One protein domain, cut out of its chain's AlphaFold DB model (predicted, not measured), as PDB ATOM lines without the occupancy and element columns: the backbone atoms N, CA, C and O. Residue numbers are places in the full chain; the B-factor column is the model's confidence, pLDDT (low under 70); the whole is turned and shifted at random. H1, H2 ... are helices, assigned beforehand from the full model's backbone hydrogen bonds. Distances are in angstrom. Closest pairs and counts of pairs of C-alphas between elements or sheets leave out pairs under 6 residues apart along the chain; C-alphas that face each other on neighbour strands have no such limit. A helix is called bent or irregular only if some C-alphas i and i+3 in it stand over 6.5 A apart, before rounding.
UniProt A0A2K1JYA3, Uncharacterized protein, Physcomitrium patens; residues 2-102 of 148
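AT A GLANCE: This is residues 2 to 102 of the 148 residues of an uncharacterized protein of Physcomitrium patens (UniProt A0A2K1JYA3). The model is a flat, open frame: H1 and H2 lie side by side as a helical hairpin at one end, and the two short helices H3 and H4 lie toward the other end. Two long stretches with no named element, residues 41 to 62 and 77 to 89, run along the two sides between these ends, and the second leads into H5, which folds back to the beginning of the hairpin's second helix. The printed part has 101 residues with five named helices, H1 to H5 in order along the chain, and no named strand; the class is all helix. The whole is loose, with a radius of gyration of the C-alphas of 17.9 A, and its C-alphas span 50 by 30 by 14 A.

IN THESE COORDINATES: H1 is residues 2 to 18, 24.8 A from first to last C-alpha, beginning at C-alpha 2 at (-46.324, 17.033, 39.222). H2, residues 22 to 40, is the longest helix by residues and measures 26.8 A; its C-alpha 40 is at (-50.626, 8.799, 34.021). H3 is residues 63 to 68 and H4 is residues 71 to 76. H5, residues 90 to 100, measures 13.8 A and ends at C-alpha 100 at (-31.838, -4.877, 41.284). H5 is irregular: C-alphas 95 and 98 are 7.4 A apart.

HOW THE PARTS SIT: H1 and H2 touch and form a helical hairpin, with a shallow tilt of 16 degrees, opposite ways; their closest C-alphas are those of Leu 16 and Ala 25, 5.1 A apart. H3 and H4 are close but not clearly touching, at a steep tilt of 64 degrees, the same way; their closest C-alphas, of Leu 68 and Lys 74, are 6.7 A apart. H2 touches H5 with residues 22 to 27 alone, at a steep tilt of 66 degrees, opposite ways; the closest C-alphas are those of His 23 and Pro 98, 4.4 A apart. H2 and H3 are apart, and so are H4 and H5. In H1, H2, H3 and H4 every O i to N i+4 pair is within hydrogen-bond range; in H5 it is 5 of 7.

THE WHOLE: The two C-alphas farthest apart are those of Gly 4 and Glu 75, at 52.5 A. The links H1 to H2 and H3 to H4 are tight, and the links H2 to H3, of 22 residues, and H4 to H5, of 13 residues, are long. Residues 88 to 93, of which 90 to 93 belong to H5, stand free. The printed part has no cut, its mean pLDDT is 94.7, and no printed residue is under 70.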
ATOM      1  N   GLN A   2     -46.634  18.461  39.450       82.50
ATOM      2  CA  GLN A   2     -46.324  17.033  39.222       82.50
ATOM      3  C   GLN A   2     -44.875  16.767  38.770       82.50
ATOM      4  O   GLN A   2     -44.215  15.920  39.357       82.50
ATOM      5  N   LYS A   3     -44.352  17.537  37.800       85.81
ATOM      6  CA  LYS A   3     -42.968  17.381  37.313       85.81
ATOM      7  C   LYS A   3     -41.921  17.496  38.437       85.81
ATOM      8  O   LYS A   3     -41.144  16.587  38.653       85.81
ATOM      9  N   GLY A   4     -41.969  18.575  39.220       91.88
ATOM     10  CA  GLY A   4     -41.002  18.768  40.309       91.88
ATOM     11  C   GLY A   4     -41.052  17.679  41.387       91.88
ATOM     12  O   GLY A   4     -40.043  17.421  42.022       91.88
ATOM     13  N   HIS A   5     -42.200  17.022  41.584       92.94
ATOM     14  CA  HIS A   5     -42.289  15.906  42.521       92.94
ATOM     15  C   HIS A   5     -41.680  14.618  41.953       92.94
ATOM     16  O   HIS A   5     -40.954  13.937  42.669       92.94
ATOM     17  N   VAL A   6     -41.926  14.298  40.674       93.31
ATOM     18  CA  VAL A   6     -41.289  13.126  40.046       93.31
ATOM     19  C   VAL A   6     -39.776  13.305  39.925       93.31
ATOM     20  O   VAL A   6     -39.044  12.349  40.163       93.31
ATOM     21  N   ASP A   7     -39.314  14.530  39.657       95.12
ATOM     22  CA  ASP A   7     -37.889  14.869  39.630       95.12
ATOM     23  C   ASP A   7     -37.250  14.606  41.012       95.12
ATOM     24  O   ASP A   7     -36.232  13.929  41.094       95.12
ATOM     25  N   GLN A   8     -37.899  15.018  42.111       96.56
ATOM     26  CA  GLN A   8     -37.424  14.739  43.479       96.56
ATOM     27  C   GLN A   8     -37.350  13.242  43.802       96.56
ATOM     28  O   GLN A   8     -36.384  12.789  44.411       96.56
ATOM     29  N   LEU A   9     -38.360  12.465  43.399       97.12
ATOM     30  CA  LEU A   9     -38.356  11.012  43.590       97.12
ATOM     31  C   LEU A   9     -37.217  10.351  42.795       97.12
ATOM     32  O   LEU A   9     -36.581   9.423  43.286       97.12
ATOM     33  N   ALA A  10     -36.939  10.828  41.578       96.69
ATOM     34  CA  ALA A  10     -35.823  10.340  40.773       96.69
ATOM     35  C   ALA A  10     -34.461  10.714  41.382       96.69
ATOM     36  O   ALA A  10     -33.577   9.863  41.464       96.69
ATOM     37  N   GLU A  11     -34.305  11.948  41.868       98.25
ATOM     38  CA  GLU A  11     -33.101  12.404  42.575       98.25
ATOM     39  C   GLU A  11     -32.824  11.570  43.835       98.25
ATOM     40  O   GLU A  11     -31.677  11.207  44.093       98.25
ATOM     41  N   GLU A  12     -33.861  11.202  44.595       98.31
ATOM     42  CA  GLU A  12     -33.727  10.324  45.763       98.31
ATOM     43  C   GLU A  12     -33.194   8.938  45.378       98.31
ATOM     44  O   GLU A  12     -32.281   8.425  46.030       98.31
ATOM     45  N   VAL A  13     -33.714   8.348  44.296       98.38
ATOM     46  CA  VAL A  13     -33.218   7.065  43.775       98.38
ATOM     47  C   VAL A  13     -31.731   7.160  43.446       98.38
ATOM     48  O   VAL A  13     -30.959   6.307  43.883       98.38
ATOM     49  N   VAL A  14     -31.318   8.200  42.715       98.12
ATOM     50  CA  VAL A  14     -29.910   8.412  42.343       98.12
ATOM     51  C   VAL A  14     -29.038   8.581  43.587       98.12
ATOM     52  O   VAL A  14     -28.026   7.895  43.716       98.12
ATOM     53  N   ALA A  15     -29.462   9.396  44.553       98.56
ATOM     54  CA  ALA A  15     -28.712   9.616  45.786       98.56
ATOM     55  C   ALA A  15     -28.529   8.337  46.628       98.56
ATOM     56  O   ALA A  15     -27.552   8.223  47.370       98.56
ATOM     57  N   LEU A  16     -29.464   7.384  46.552       98.69
ATOM     58  CA  LEU A  16     -29.352   6.079  47.213       98.69
ATOM     59  C   LEU A  16     -28.389   5.144  46.464       98.69
ATOM     60  O   LEU A  16     -27.571   4.487  47.106       98.69
ATOM     61  N   ILE A  17     -28.431   5.139  45.126       98.31
ATOM     62  CA  ILE A  17     -27.476   4.407  44.271       98.31
ATOM     63  C   ILE A  17     -26.045   4.891  44.532       98.31
ATOM     64  O   ILE A  17     -25.156   4.073  44.740       98.31
ATOM     65  N   GLU A  18     -25.817   6.206  44.577       98.06
ATOM     66  CA  GLU A  18     -24.493   6.802  44.825       98.06
ATOM     67  C   GLU A  18     -23.918   6.454  46.207       98.06
ATOM     68  O   GLU A  18     -22.703   6.431  46.392       98.06
ATOM     69  N   LYS A  19     -24.787   6.164  47.182       98.31
ATOM     70  CA  LYS A  19     -24.409   5.698  48.526       98.31
ATOM     71  C   LYS A  19     -24.290   4.178  48.626       98.31
ATOM     72  O   LYS A  19     -24.053   3.672  49.720       98.31
ATOM     73  N   GLU A  20     -24.496   3.466  47.520       98.00
ATOM     74  CA  GLU A  20     -24.569   2.005  47.455       98.00
ATOM     75  C   GLU A  20     -25.658   1.395  48.363       98.00
ATOM     76  O   GLU A  20     -25.603   0.216  48.727       98.00
ATOM     77  N   ASP A  21     -26.691   2.171  48.708       98.38
ATOM     78  CA  ASP A  21     -27.878   1.658  49.393       98.38
ATOM     79  C   ASP A  21     -28.824   1.018  48.369       98.38
ATOM     80  O   ASP A  21     -29.847   1.576  47.972       98.38
ATOM     81  N   TRP A  22     -28.458  -0.177  47.904       98.31
ATOM     82  CA  TRP A  22     -29.172  -0.875  46.831       98.31
ATOM     83  C   TRP A  22     -30.610  -1.238  47.197       98.31
ATOM     84  O   TRP A  22     -31.506  -1.166  46.355       98.31
ATOM     85  N   HIS A  23     -30.834  -1.616  48.456       97.94
ATOM     86  CA  HIS A  23     -32.165  -1.969  48.934       97.94
ATOM     87  C   HIS A  23     -33.054  -0.725  49.049       97.94
ATOM     88  O   HIS A  23     -34.185  -0.743  48.559       97.94
ATOM     89  N   GLY A  24     -32.534   0.366  49.626       98.25
ATOM     90  CA  GLY A  24     -33.220   1.654  49.666       98.25
ATOM     91  C   GLY A  24     -33.533   2.168  48.263       98.25
ATOM     92  O   GLY A  24     -34.682   2.502  47.971       98.25
ATOM     93  N   ALA A  25     -32.552   2.136  47.356       98.50
ATOM     94  CA  ALA A  25     -32.728   2.526  45.960       98.50
ATOM     95  C   ALA A  25     -33.814   1.691  45.259       98.50
ATOM     96  O   ALA A  25     -34.605   2.235  44.490       98.50
ATOM     97  N   HIS A  26     -33.898   0.383  45.533       97.94
ATOM     98  CA  HIS A  26     -34.930  -0.483  44.956       97.94
ATOM     99  C   HIS A  26     -36.332  -0.085  45.424       97.94
ATOM    100  O   HIS A  26     -37.266  -0.012  44.615       97.94
ATOM    101  N   ILE A  27     -36.484   0.188  46.722       97.62
ATOM    102  CA  ILE A  27     -37.744   0.657  47.305       97.62
ATOM    103  C   ILE A  27     -38.131   2.007  46.692       97.62
ATOM    104  O   ILE A  27     -39.247   2.145  46.189       97.62
ATOM    105  N   ALA A  28     -37.203   2.967  46.654       98.12
ATOM    106  CA  ALA A  28     -37.433   4.294  46.090       98.12
ATOM    107  C   ALA A  28     -37.802   4.228  44.596       98.12
ATOM    108  O   ALA A  28     -38.773   4.845  44.161       98.12
ATOM    109  N   ARG A  29     -37.106   3.398  43.805       96.88
ATOM    110  CA  ARG A  29     -37.387   3.209  42.371       96.88
ATOM    111  C   ARG A  29     -38.733   2.534  42.128       96.88
ATOM    112  O   ARG A  29     -39.385   2.803  41.118       96.88
ATOM    113  N   THR A  30     -39.152   1.645  43.026       95.69
ATOM    114  CA  THR A  30     -40.495   1.047  42.983       95.69
ATOM    115  C   THR A  30     -41.550   2.117  43.241       95.69
ATOM    116  O   THR A  30     -42.450   2.275  42.420       95.69
ATOM    117  N   ALA A  31     -41.382   2.928  44.289       95.75
ATOM    118  CA  ALA A  31     -42.297   4.020  44.608       95.75
ATOM    119  C   ALA A  31     -42.392   5.068  43.484       95.75
ATOM    120  O   ALA A  31     -43.493   5.500  43.143       95.75
ATOM    121  N   LEU A  32     -41.264   5.431  42.863       95.69
ATOM    122  CA  LEU A  32     -41.216   6.326  41.704       95.69
ATOM    123  C   LEU A  32     -42.064   5.794  40.540       95.69
ATOM    124  O   LEU A  32     -42.894   6.521  39.994       95.69
ATOM    125  N   VAL A  33     -41.883   4.527  40.159       93.56
ATOM    126  CA  VAL A  33     -42.623   3.944  39.029       93.56
ATOM    127  C   VAL A  33     -44.093   3.705  39.356       93.56
ATOM    128  O   VAL A  33     -44.937   3.929  38.486       93.56
ATOM    129  N   ASP A  34     -44.420   3.331  40.589       92.56
ATOM    130  CA  ASP A  34     -45.810   3.233  41.041       92.56
ATOM    131  C   ASP A  34     -46.490   4.606  40.986       92.56
ATOM    132  O   ASP A  34     -47.607   4.730  40.482       92.56
ATOM    133  N   TRP A  35     -45.803   5.665  41.426       93.69
ATOM    134  CA  TRP A  35     -46.312   7.031  41.335       93.69
ATOM    135  C   TRP A  35     -46.552   7.453  39.883       93.69
ATOM    136  O   TRP A  35     -47.647   7.919  39.565       93.69
ATOM    137  N   ILE A  36     -45.571   7.240  38.995       91.62
ATOM    138  CA  ILE A  36     -45.699   7.554  37.564       91.62
ATOM    139  C   ILE A  36     -46.917   6.833  36.986       91.62
ATOM    140  O   ILE A  36     -47.778   7.485  36.402       91.62
ATOM    141  N   THR A  37     -47.023   5.521  37.214       90.56
ATOM    142  CA  THR A  37     -48.115   4.672  36.708       90.56
ATOM    143  C   THR A  37     -49.483   5.153  37.196       90.56
ATOM    144  O   THR A  37     -50.431   5.228  36.415       90.56
ATOM    145  N   ASN A  38     -49.580   5.556  38.466       90.56
ATOM    146  CA  ASN A  38     -50.820   6.064  39.048       90.56
ATOM    147  C   ASN A  38     -51.229   7.430  38.477       90.56
ATOM    148  O   ASN A  38     -52.413   7.665  38.243       90.56
ATOM    149  N   VAL A  39     -50.276   8.337  38.241       90.50
ATOM    150  CA  VAL A  39     -50.572   9.695  37.753       90.50
ATOM    151  C   VAL A  39     -50.961   9.711  36.280       90.50
ATOM    152  O   VAL A  39     -51.871  10.446  35.900       90.50
ATOM    153  N   ILE A  40     -50.300   8.905  35.450       86.25
ATOM    154  CA  ILE A  40     -50.626   8.799  34.021       86.25
ATOM    155  C   ILE A  40     -51.923   8.018  33.767       86.25
ATOM    156  O   ILE A  40     -52.481   8.110  32.677       86.25
ATOM    157  N   GLY A  41     -52.405   7.255  34.757       85.62
ATOM    158  CA  GLY A  41     -53.661   6.504  34.674       85.62
ATOM    159  C   GLY A  41     -53.640   5.362  33.655       85.62
ATOM    160  O   GLY A  41     -54.694   4.948  33.173       85.62
ATOM    161  N   LEU A  42     -52.453   4.870  33.292       83.50
ATOM    162  CA  LEU A  42     -52.296   3.766  32.352       83.50
ATOM    163  C   LEU A  42     -52.462   2.426  33.066       83.50
ATOM    164  O   LEU A  42     -52.056   2.258  34.213       83.50
ATOM    165  N   ALA A  43     -52.992   1.437  32.350       83.94
ATOM    166  CA  ALA A  43     -53.150   0.091  32.894       83.94
ATOM    167  C   ALA A  43     -51.818  -0.652  33.062       83.94
ATOM    168  O   ALA A  43     -51.717  -1.602  33.836       83.94
ATOM    169  N   THR A  44     -50.797  -0.257  32.303       89.12
ATOM    170  CA  THR A  44     -49.447  -0.795  32.413       89.12
ATOM    171  C   THR A  44     -48.436   0.233  31.904       89.12
ATOM    172  O   THR A  44     -48.694   0.870  30.883       89.12
ATOM    173  N   PRO A  45     -47.271   0.390  32.558       91.25
ATOM    174  CA  PRO A  45     -46.211   1.258  32.050       91.25
ATOM    175  C   PRO A  45     -45.423   0.612  30.891       91.25
ATOM    176  O   PRO A  45     -44.512   1.225  30.351       91.25
ATOM    177  N   LEU A  46     -45.766  -0.624  30.506       92.69
ATOM    178  CA  LEU A  46     -45.070  -1.393  29.468       92.69
ATOM    179  C   LEU A  46     -45.546  -1.066  28.041       92.69
ATOM    180  O   LEU A  46     -44.899  -1.457  27.073       92.69
ATOM    181  N   ASP A  47     -46.711  -0.428  27.890       93.81
ATOM    182  CA  ASP A  47     -47.213   0.069  26.605       93.81
ATOM    183  C   ASP A  47     -48.278   1.145  26.833       93.81
ATOM    184  O   ASP A  47     -49.393   0.848  27.271       93.81
ATOM    185  N   VAL A  48     -47.958   2.388  26.476       92.25
ATOM    186  CA  VAL A  48     -48.856   3.541  26.669       92.25
ATOM    187  C   VAL A  48     -50.161   3.485  25.882       92.25
ATOM    188  O   VAL A  48     -51.081   4.254  26.149       92.25
ATOM    189  N   ARG A  49     -50.268   2.583  24.907       92.44
ATOM    190  CA  ARG A  49     -51.469   2.421  24.080       92.44
ATOM    191  C   ARG A  49     -52.463   1.444  24.697       92.44
ATOM    192  O   ARG A  49     -53.568   1.298  24.174       92.44
ATOM    193  N   ARG A  50     -52.080   0.722  25.754       91.19
ATOM    194  CA  ARG A  50     -52.910  -0.330  26.347       91.19
ATOM    195  C   ARG A  50     -53.735   0.181  27.520       91.19
ATOM    196  O   ARG A  50     -53.232   0.806  28.448       91.19
ATOM    197  N   SER A  51     -55.008  -0.203  27.511       89.75
ATOM    198  CA  SER A  51     -55.954   0.027  28.606       89.75
ATOM    199  C   SER A  51     -56.107  -1.170  29.550       89.75
ATOM    200  O   SER A  51     -56.856  -1.079  30.514       89.75
ATOM    201  N   VAL A  52     -55.417  -2.287  29.281       92.81
ATOM    202  CA  VAL A  52     -55.348  -3.482  30.139       92.81
ATOM    203  C   VAL A  52     -53.956  -4.130  30.040       92.81
ATOM    204  O   VAL A  52     -53.308  -4.007  28.989       92.81
ATOM    205  N   PRO A  53     -53.482  -4.852  31.077       91.62
ATOM    206  CA  PRO A  53     -52.243  -5.624  30.997       91.62
ATOM    207  C   PRO A  53     -52.219  -6.607  29.814       91.62
ATOM    208  O   PRO A  53     -53.249  -6.970  29.245       91.62
ATOM    209  N   TYR A  54     -51.025  -7.050  29.418       91.38
ATOM    210  CA  TYR A  54     -50.850  -7.947  28.265       91.38
ATOM    211  C   TYR A  54     -51.538  -9.305  28.427       91.38
ATOM    212  O   TYR A  54     -52.040  -9.856  27.451       91.38
ATOM    213  N   HIS A  55     -51.561  -9.827  29.651       92.69
ATOM    214  CA  HIS A  55     -52.176 -11.106  30.003       92.69
ATOM    215  C   HIS A  55     -53.634 -10.959  30.467       92.69
ATOM    216  O   HIS A  55     -54.212 -11.909  30.990       92.69
ATOM    217  N   CYS A  56     -54.238  -9.782  30.259       94.56
ATOM    218  CA  CYS A  56     -55.629  -9.524  30.599       94.56
ATOM    219  C   CYS A  56     -56.491  -9.326  29.351       94.56
ATOM    220  O   CYS A  56     -56.068  -8.705  28.371       94.56
ATOM    221  N   ALA A  57     -57.723  -9.831  29.397       93.81
ATOM    222  CA  ALA A  57     -58.744  -9.491  28.418       93.81
ATOM    223  C   ALA A  57     -59.277  -8.066  28.662       93.81
ATOM    224  O   ALA A  57     -58.960  -7.425  29.666       93.81
ATOM    225  N   ASN A  58     -60.101  -7.554  27.742       91.81
ATOM    226  CA  ASN A  58     -60.642  -6.189  27.819       91.81
ATOM    227  C   ASN A  58     -61.515  -5.939  29.062       91.81
ATOM    228  O   ASN A  58     -61.709  -4.788  29.440       91.81
ATOM    229  N   ASP A  59     -62.042  -6.994  29.684       93.06
ATOM    230  CA  ASP A  59     -62.798  -6.935  30.941       93.06
ATOM    231  C   ASP A  59     -61.902  -6.985  32.197       93.06
ATOM    232  O   ASP A  59     -62.411  -6.988  33.316       93.06
ATOM    233  N   GLY A  60     -60.576  -7.016  32.022       91.00
ATOM    234  CA  GLY A  60     -59.586  -7.086  33.096       91.00
ATOM    235  C   GLY A  60     -59.279  -8.502  33.591       91.00
ATOM    236  O   GLY A  60     -58.423  -8.654  34.459       91.00
ATOM    237  N   SER A  61     -59.926  -9.541  33.053       94.12
ATOM    238  CA  SER A  61     -59.674 -10.922  33.481       94.12
ATOM    239  C   SER A  61     -58.281 -11.405  33.063       94.12
ATOM    240  O   SER A  61     -57.911 -11.305  31.894       94.12
ATOM    241  N   ASP A  62     -57.505 -11.947  34.011       95.38
ATOM    242  CA  ASP A  62     -56.212 -12.585  33.733       95.38
ATOM    243  C   ASP A  62     -56.433 -13.958  33.085       95.38
ATOM    244  O   ASP A  62     -56.734 -14.961  33.744       95.38
ATOM    245  N   PHE A  63     -56.307 -14.003  31.761       96.06
ATOM    246  CA  PHE A  63     -56.515 -15.234  31.008       96.06
ATOM    247  C   PHE A  63     -55.328 -16.194  31.127       96.06
ATOM    248  O   PHE A  63     -55.509 -17.401  30.953       96.06
ATOM    249  N   LEU A  64     -54.123 -15.689  31.412       96.25
ATOM    250  CA  LEU A  64     -52.910 -16.500  31.452       96.25
ATOM    251  C   LEU A  64     -52.837 -17.297  32.754       96.25
ATOM    252  O   LEU A  64     -52.645 -18.512  32.707       96.25
ATOM    253  N   GLU A  65     -53.065 -16.641  33.894       96.19
ATOM    254  CA  GLU A  65     -53.149 -17.302  35.197       96.19
ATOM    255  C   GLU A  65     -54.278 -18.330  35.211       96.19
ATOM    256  O   GLU A  65     -54.078 -19.479  35.617       96.19
ATOM    257  N   THR A  66     -55.443 -17.946  34.681       96.50
ATOM    258  CA  THR A  66     -56.600 -18.838  34.568       96.50
ATOM    259  C   THR A  66     -56.282 -20.069  33.724       96.50
ATOM    260  O   THR A  66     -56.693 -21.174  34.072       96.50
ATOM    261  N   PHE A  67     -55.563 -19.910  32.609       97.31
ATOM    262  CA  PHE A  67     -55.203 -21.017  31.725       97.31
ATOM    263  C   PHE A  67     -54.155 -21.944  32.349       97.31
ATOM    264  O   PHE A  67     -54.369 -23.157  32.406       97.31
ATOM    265  N   LEU A  68     -53.052 -21.388  32.855       97.62
ATOM    266  CA  LEU A  68     -51.929 -22.162  33.390       97.62
ATOM    267  C   LEU A  68     -52.266 -22.878  34.702       97.62
ATOM    268  O   LEU A  68     -51.639 -23.886  35.027       97.62
ATOM    269  N   ASN A  69     -53.290 -22.421  35.429       97.62
ATOM    270  CA  ASN A  69     -53.760 -23.102  36.633       97.62
ATOM    271  C   ASN A  69     -54.764 -24.239  36.393       97.62
ATOM    272  O   ASN A  69     -55.111 -24.944  37.343       97.62
ATOM    273  N   GLN A  70     -55.189 -24.496  35.150       97.94
ATOM    274  CA  GLN A  70     -56.065 -25.631  34.842       97.94
ATOM    275  C   GLN A  70     -55.331 -26.960  35.033       97.94
ATOM    276  O   GLN A  70     -54.251 -27.161  34.480       97.94
ATOM    277  N   LYS A  71     -55.971 -27.918  35.720       97.69
ATOM    278  CA  LYS A  71     -55.427 -29.268  35.950       97.69
ATOM    279  C   LYS A  71     -54.901 -29.920  34.666       97.69
ATOM    280  O   LYS A  71     -53.740 -30.296  34.612       97.69
ATOM    281  N   LYS A  72     -55.712 -29.940  33.600       97.94
ATOM    282  CA  LYS A  72     -55.319 -30.508  32.297       97.94
ATOM    283  C   LYS A  72     -54.084 -29.837  31.677       97.94
ATOM    284  O   LYS A  72     -53.330 -30.488  30.966       97.94
ATOM    285  N   VAL A  73     -53.893 -28.534  31.910       98.19
ATOM    286  CA  VAL A  73     -52.743 -27.780  31.383       98.19
ATOM    287  C   VAL A  73     -51.499 -28.117  32.199       98.19
ATOM    288  O   VAL A  73     -50.459 -28.400  31.614       98.19
ATOM    289  N   LYS A  74     -51.619 -28.185  33.531       98.31
ATOM    290  CA  LYS A  74     -50.539 -28.649  34.414       98.31
ATOM    291  C   LYS A  74     -50.108 -30.075  34.083       98.31
ATOM    292  O   LYS A  74     -48.919 -30.311  33.903       98.31
ATOM    293  N   GLU A  75     -51.064 -30.984  33.908       97.81
ATOM    294  CA  GLU A  75     -50.814 -32.366  33.481       97.81
ATOM    295  C   GLU A  75     -50.072 -32.414  32.139       97.81
ATOM    296  O   GLU A  75     -49.052 -33.091  32.025       97.81
ATOM    297  N   ALA A  76     -50.525 -31.650  31.138       98.25
ATOM    298  CA  ALA A  76     -49.880 -31.598  29.825       98.25
ATOM    299  C   ALA A  76     -48.448 -31.034  29.873       98.25
ATOM    300  O   ALA A  76     -47.595 -31.459  29.096       98.25
ATOM    301  N   LEU A  77     -48.173 -30.100  30.788       97.75
ATOM    302  CA  LEU A  77     -46.843 -29.525  31.020       97.75
ATOM    303  C   LEU A  77     -45.982 -30.354  31.987       97.75
ATOM    304  O   LEU A  77     -44.845 -29.972  32.253       97.75
ATOM    305  N   SER A  78     -46.502 -31.470  32.517       97.81
ATOM    306  CA  SER A  78     -45.860 -32.244  33.591       97.81
ATOM    307  C   SER A  78     -45.498 -31.390  34.820       97.81
ATOM    308  O   SER A  78     -44.494 -31.635  35.488       97.81
ATOM    309  N   ALA A  79     -46.305 -30.366  35.106       97.44
ATOM    310  CA  ALA A  79     -46.172 -29.526  36.288       97.44
ATOM    311  C   ALA A  79     -46.863 -30.177  37.495       97.44
ATOM    312  O   ALA A  79     -47.855 -30.893  37.342       97.44
ATOM    313  N   ASP A  80     -46.366 -29.895  38.700       97.00
ATOM    314  CA  ASP A  80     -47.009 -30.326  39.944       97.00
ATOM    315  C   ASP A  80     -48.450 -29.787  40.016       97.00
ATOM    316  O   ASP A  80     -48.687 -28.581  39.902       97.00
ATOM    317  N   GLU A  81     -49.417 -30.687  40.216       93.12
ATOM    318  CA  GLU A  81     -50.836 -30.350  40.341       93.12
ATOM    319  C   GLU A  81     -51.088 -29.386  41.515       93.12
ATOM    320  O   GLU A  81     -51.939 -28.496  41.416       93.12
ATOM    321  N   GLY A  82     -50.320 -29.524  42.602       94.81
ATOM    322  CA  GLY A  82     -50.415 -28.679  43.792       94.81
ATOM    323  C   GLY A  82     -49.777 -27.297  43.631       94.81
ATOM    324  O   GLY A  82     -50.107 -26.381  44.390       94.81
ATOM    325  N   ALA A  83     -48.899 -27.107  42.642       94.44
ATOM    326  CA  ALA A  83     -48.249 -25.823  42.414       94.44
ATOM    327  C   ALA A  83     -49.248 -24.801  41.864       94.44
ATOM    328  O   ALA A  83     -50.025 -25.094  40.957       94.44
ATOM    329  N   GLN A  84     -49.221 -23.578  42.391       95.12
ATOM    330  CA  GLN A  84     -49.970 -22.454  41.831       95.12
ATOM    331  C   GLN A  84     -49.050 -21.647  40.928       95.12
ATOM    332  O   GLN A  84     -47.988 -21.192  41.358       95.12
ATOM    333  N   TRP A  85     -49.459 -21.481  39.675       96.12
ATOM    334  CA  TRP A  85     -48.781 -20.565  38.778       96.12
ATOM    335  C   TRP A  85     -49.184 -19.134  39.133       96.12
ATOM    336  O   TRP A  85     -50.368 -18.854  39.302       96.12
ATOM    337  N   VAL A  86     -48.193 -18.251  39.220       94.25
ATOM    338  CA  VAL A  86     -48.350 -16.798  39.331       94.25
ATOM    339  C   VAL A  86     -47.330 -16.140  38.409       94.25
ATOM    340  O   VAL A  86     -46.227 -16.664  38.237       94.25
ATOM    341  N   SER A  87     -47.666 -14.987  37.834       91.75
ATOM    342  CA  SER A  87     -46.798 -14.315  36.859       91.75
ATOM    343  C   SER A  87     -45.508 -13.763  37.480       91.75
ATOM    344  O   SER A  87     -44.429 -13.911  36.910       91.75
ATOM    345  N   CYS A  88     -45.600 -13.146  38.663       92.44
ATOM    346  CA  CYS A  88     -44.473 -12.573  39.399       92.44
ATOM    347  C   CYS A  88     -44.544 -12.956  40.880       92.44
ATOM    348  O   CYS A  88     -45.507 -12.625  41.568       92.44
ATOM    349  N   ASN A  89     -43.501 -13.605  41.403       94.88
ATOM    350  CA  ASN A  89     -43.468 -14.002  42.809       94.88
ATOM    351  C   ASN A  89     -42.946 -12.851  43.704       94.88
ATOM    352  O   ASN A  89     -41.774 -12.476  43.589       94.88
ATOM    353  N   PRO A  90     -43.753 -12.320  44.645       92.88
ATOM    354  CA  PRO A  90     -43.338 -11.207  45.501       92.88
ATOM    355  C   PRO A  90     -42.196 -11.571  46.459       92.88
ATOM    356  O   PRO A  90     -41.408 -10.701  46.823       92.88
ATOM    357  N   ARG A  91     -42.052 -12.850  46.837       95.81
ATOM    358  CA  ARG A  91     -40.937 -13.303  47.686       95.81
ATOM    359  C   ARG A  91     -39.610 -13.227  46.940       95.81
ATOM    360  O   ARG A  91     -38.623 -12.785  47.514       95.81
ATOM    361  N   VAL A  92     -39.602 -13.614  45.663       95.94
ATOM    362  CA  VAL A  92     -38.410 -13.498  44.807       95.94
ATOM    363  C   VAL A  92     -38.072 -12.028  44.577       95.94
ATOM    364  O   VAL A  92     -36.916 -11.652  44.729       95.94
ATOM    365  N   ARG A  93     -39.075 -11.176  44.307       93.25
ATOM    366  CA  ARG A  93     -38.869  -9.721  44.204       93.25
ATOM    367  C   ARG A  93     -38.189  -9.158  45.457       93.25
ATOM    368  O   ARG A  93     -37.201  -8.447  45.330       93.25
ATOM    369  N   ALA A  94     -38.692  -9.494  46.644       94.62
ATOM    370  CA  ALA A  94     -38.121  -9.021  47.904       94.62
ATOM    371  C   ALA A  94     -36.692  -9.540  48.132       94.62
ATOM    372  O   ALA A  94     -35.830  -8.781  48.566       94.62
ATOM    373  N   ALA A  95     -36.428 -10.809  47.805       97.31
ATOM    374  CA  ALA A  95     -35.099 -11.401  47.931       97.31
ATOM    375  C   ALA A  95     -34.068 -10.744  46.996       97.31
ATOM    376  O   ALA A  95     -32.928 -10.550  47.400       97.31
ATOM    377  N   MET A  96     -34.481 -10.364  45.783       96.94
ATOM    378  CA  MET A  96     -33.629  -9.714  44.777       96.94
ATOM    379  C   MET A  96     -33.467  -8.200  44.988       96.94
ATOM    380  O   MET A  96     -32.666  -7.570  44.299       96.94
ATOM    381  N   ALA A  97     -34.214  -7.584  45.910       96.31
ATOM    382  CA  ALA A  97     -34.201  -6.135  46.118       96.31
ATOM    383  C   ALA A  97     -32.789  -5.529  46.317       96.31
ATOM    384  O   ALA A  97     -32.536  -4.469  45.750       96.31
ATOM    385  N   PRO A  98     -31.846  -6.168  47.045       96.62
ATOM    386  CA  PRO A  98     -30.480  -5.648  47.207       96.62
ATOM    387  C   PRO A  98     -29.588  -5.722  45.953       96.62
ATOM    388  O   PRO A  98     -28.467  -5.207  45.979       96.62
ATOM    389  N   ASP A  99     -30.047  -6.370  44.879       96.81
ATOM    390  CA  ASP A  99     -29.279  -6.566  43.643       96.81
ATOM    391  C   ASP A  99     -29.824  -5.748  42.469       96.81
ATOM    392  O   ASP A  99     -29.056  -5.313  41.617       96.81
ATOM    393  N   VAL A 100     -31.138  -5.490  42.433       95.62
ATOM    394  CA  VAL A 100     -31.838  -4.877  41.284       95.62
ATOM    395  C   VAL A 100     -31.264  -3.523  40.858       95.62
ATOM    396  O   VAL A 100     -31.310  -3.195  39.677       95.62
ATOM    397  N   MET A 101     -30.743  -2.733  41.798       97.31
ATOM    398  CA  MET A 101     -30.229  -1.386  41.510       97.31
ATOM    399  C   MET A 101     -28.725  -1.345  41.222       97.31
ATOM    400  O   MET A 101     -28.180  -0.270  40.983       97.31
ATOM    401  N   ARG A 102     -28.040  -2.495  41.237       97.50
ATOM    402  CA  ARG A 102     -26.622  -2.582  40.881       97.50
ATOM    403  C   ARG A 102     -26.467  -2.581  39.363       97.50
ATOM    404  O   ARG A 102     -27.226  -3.230  38.648       97.50
TER     405      ARG A 102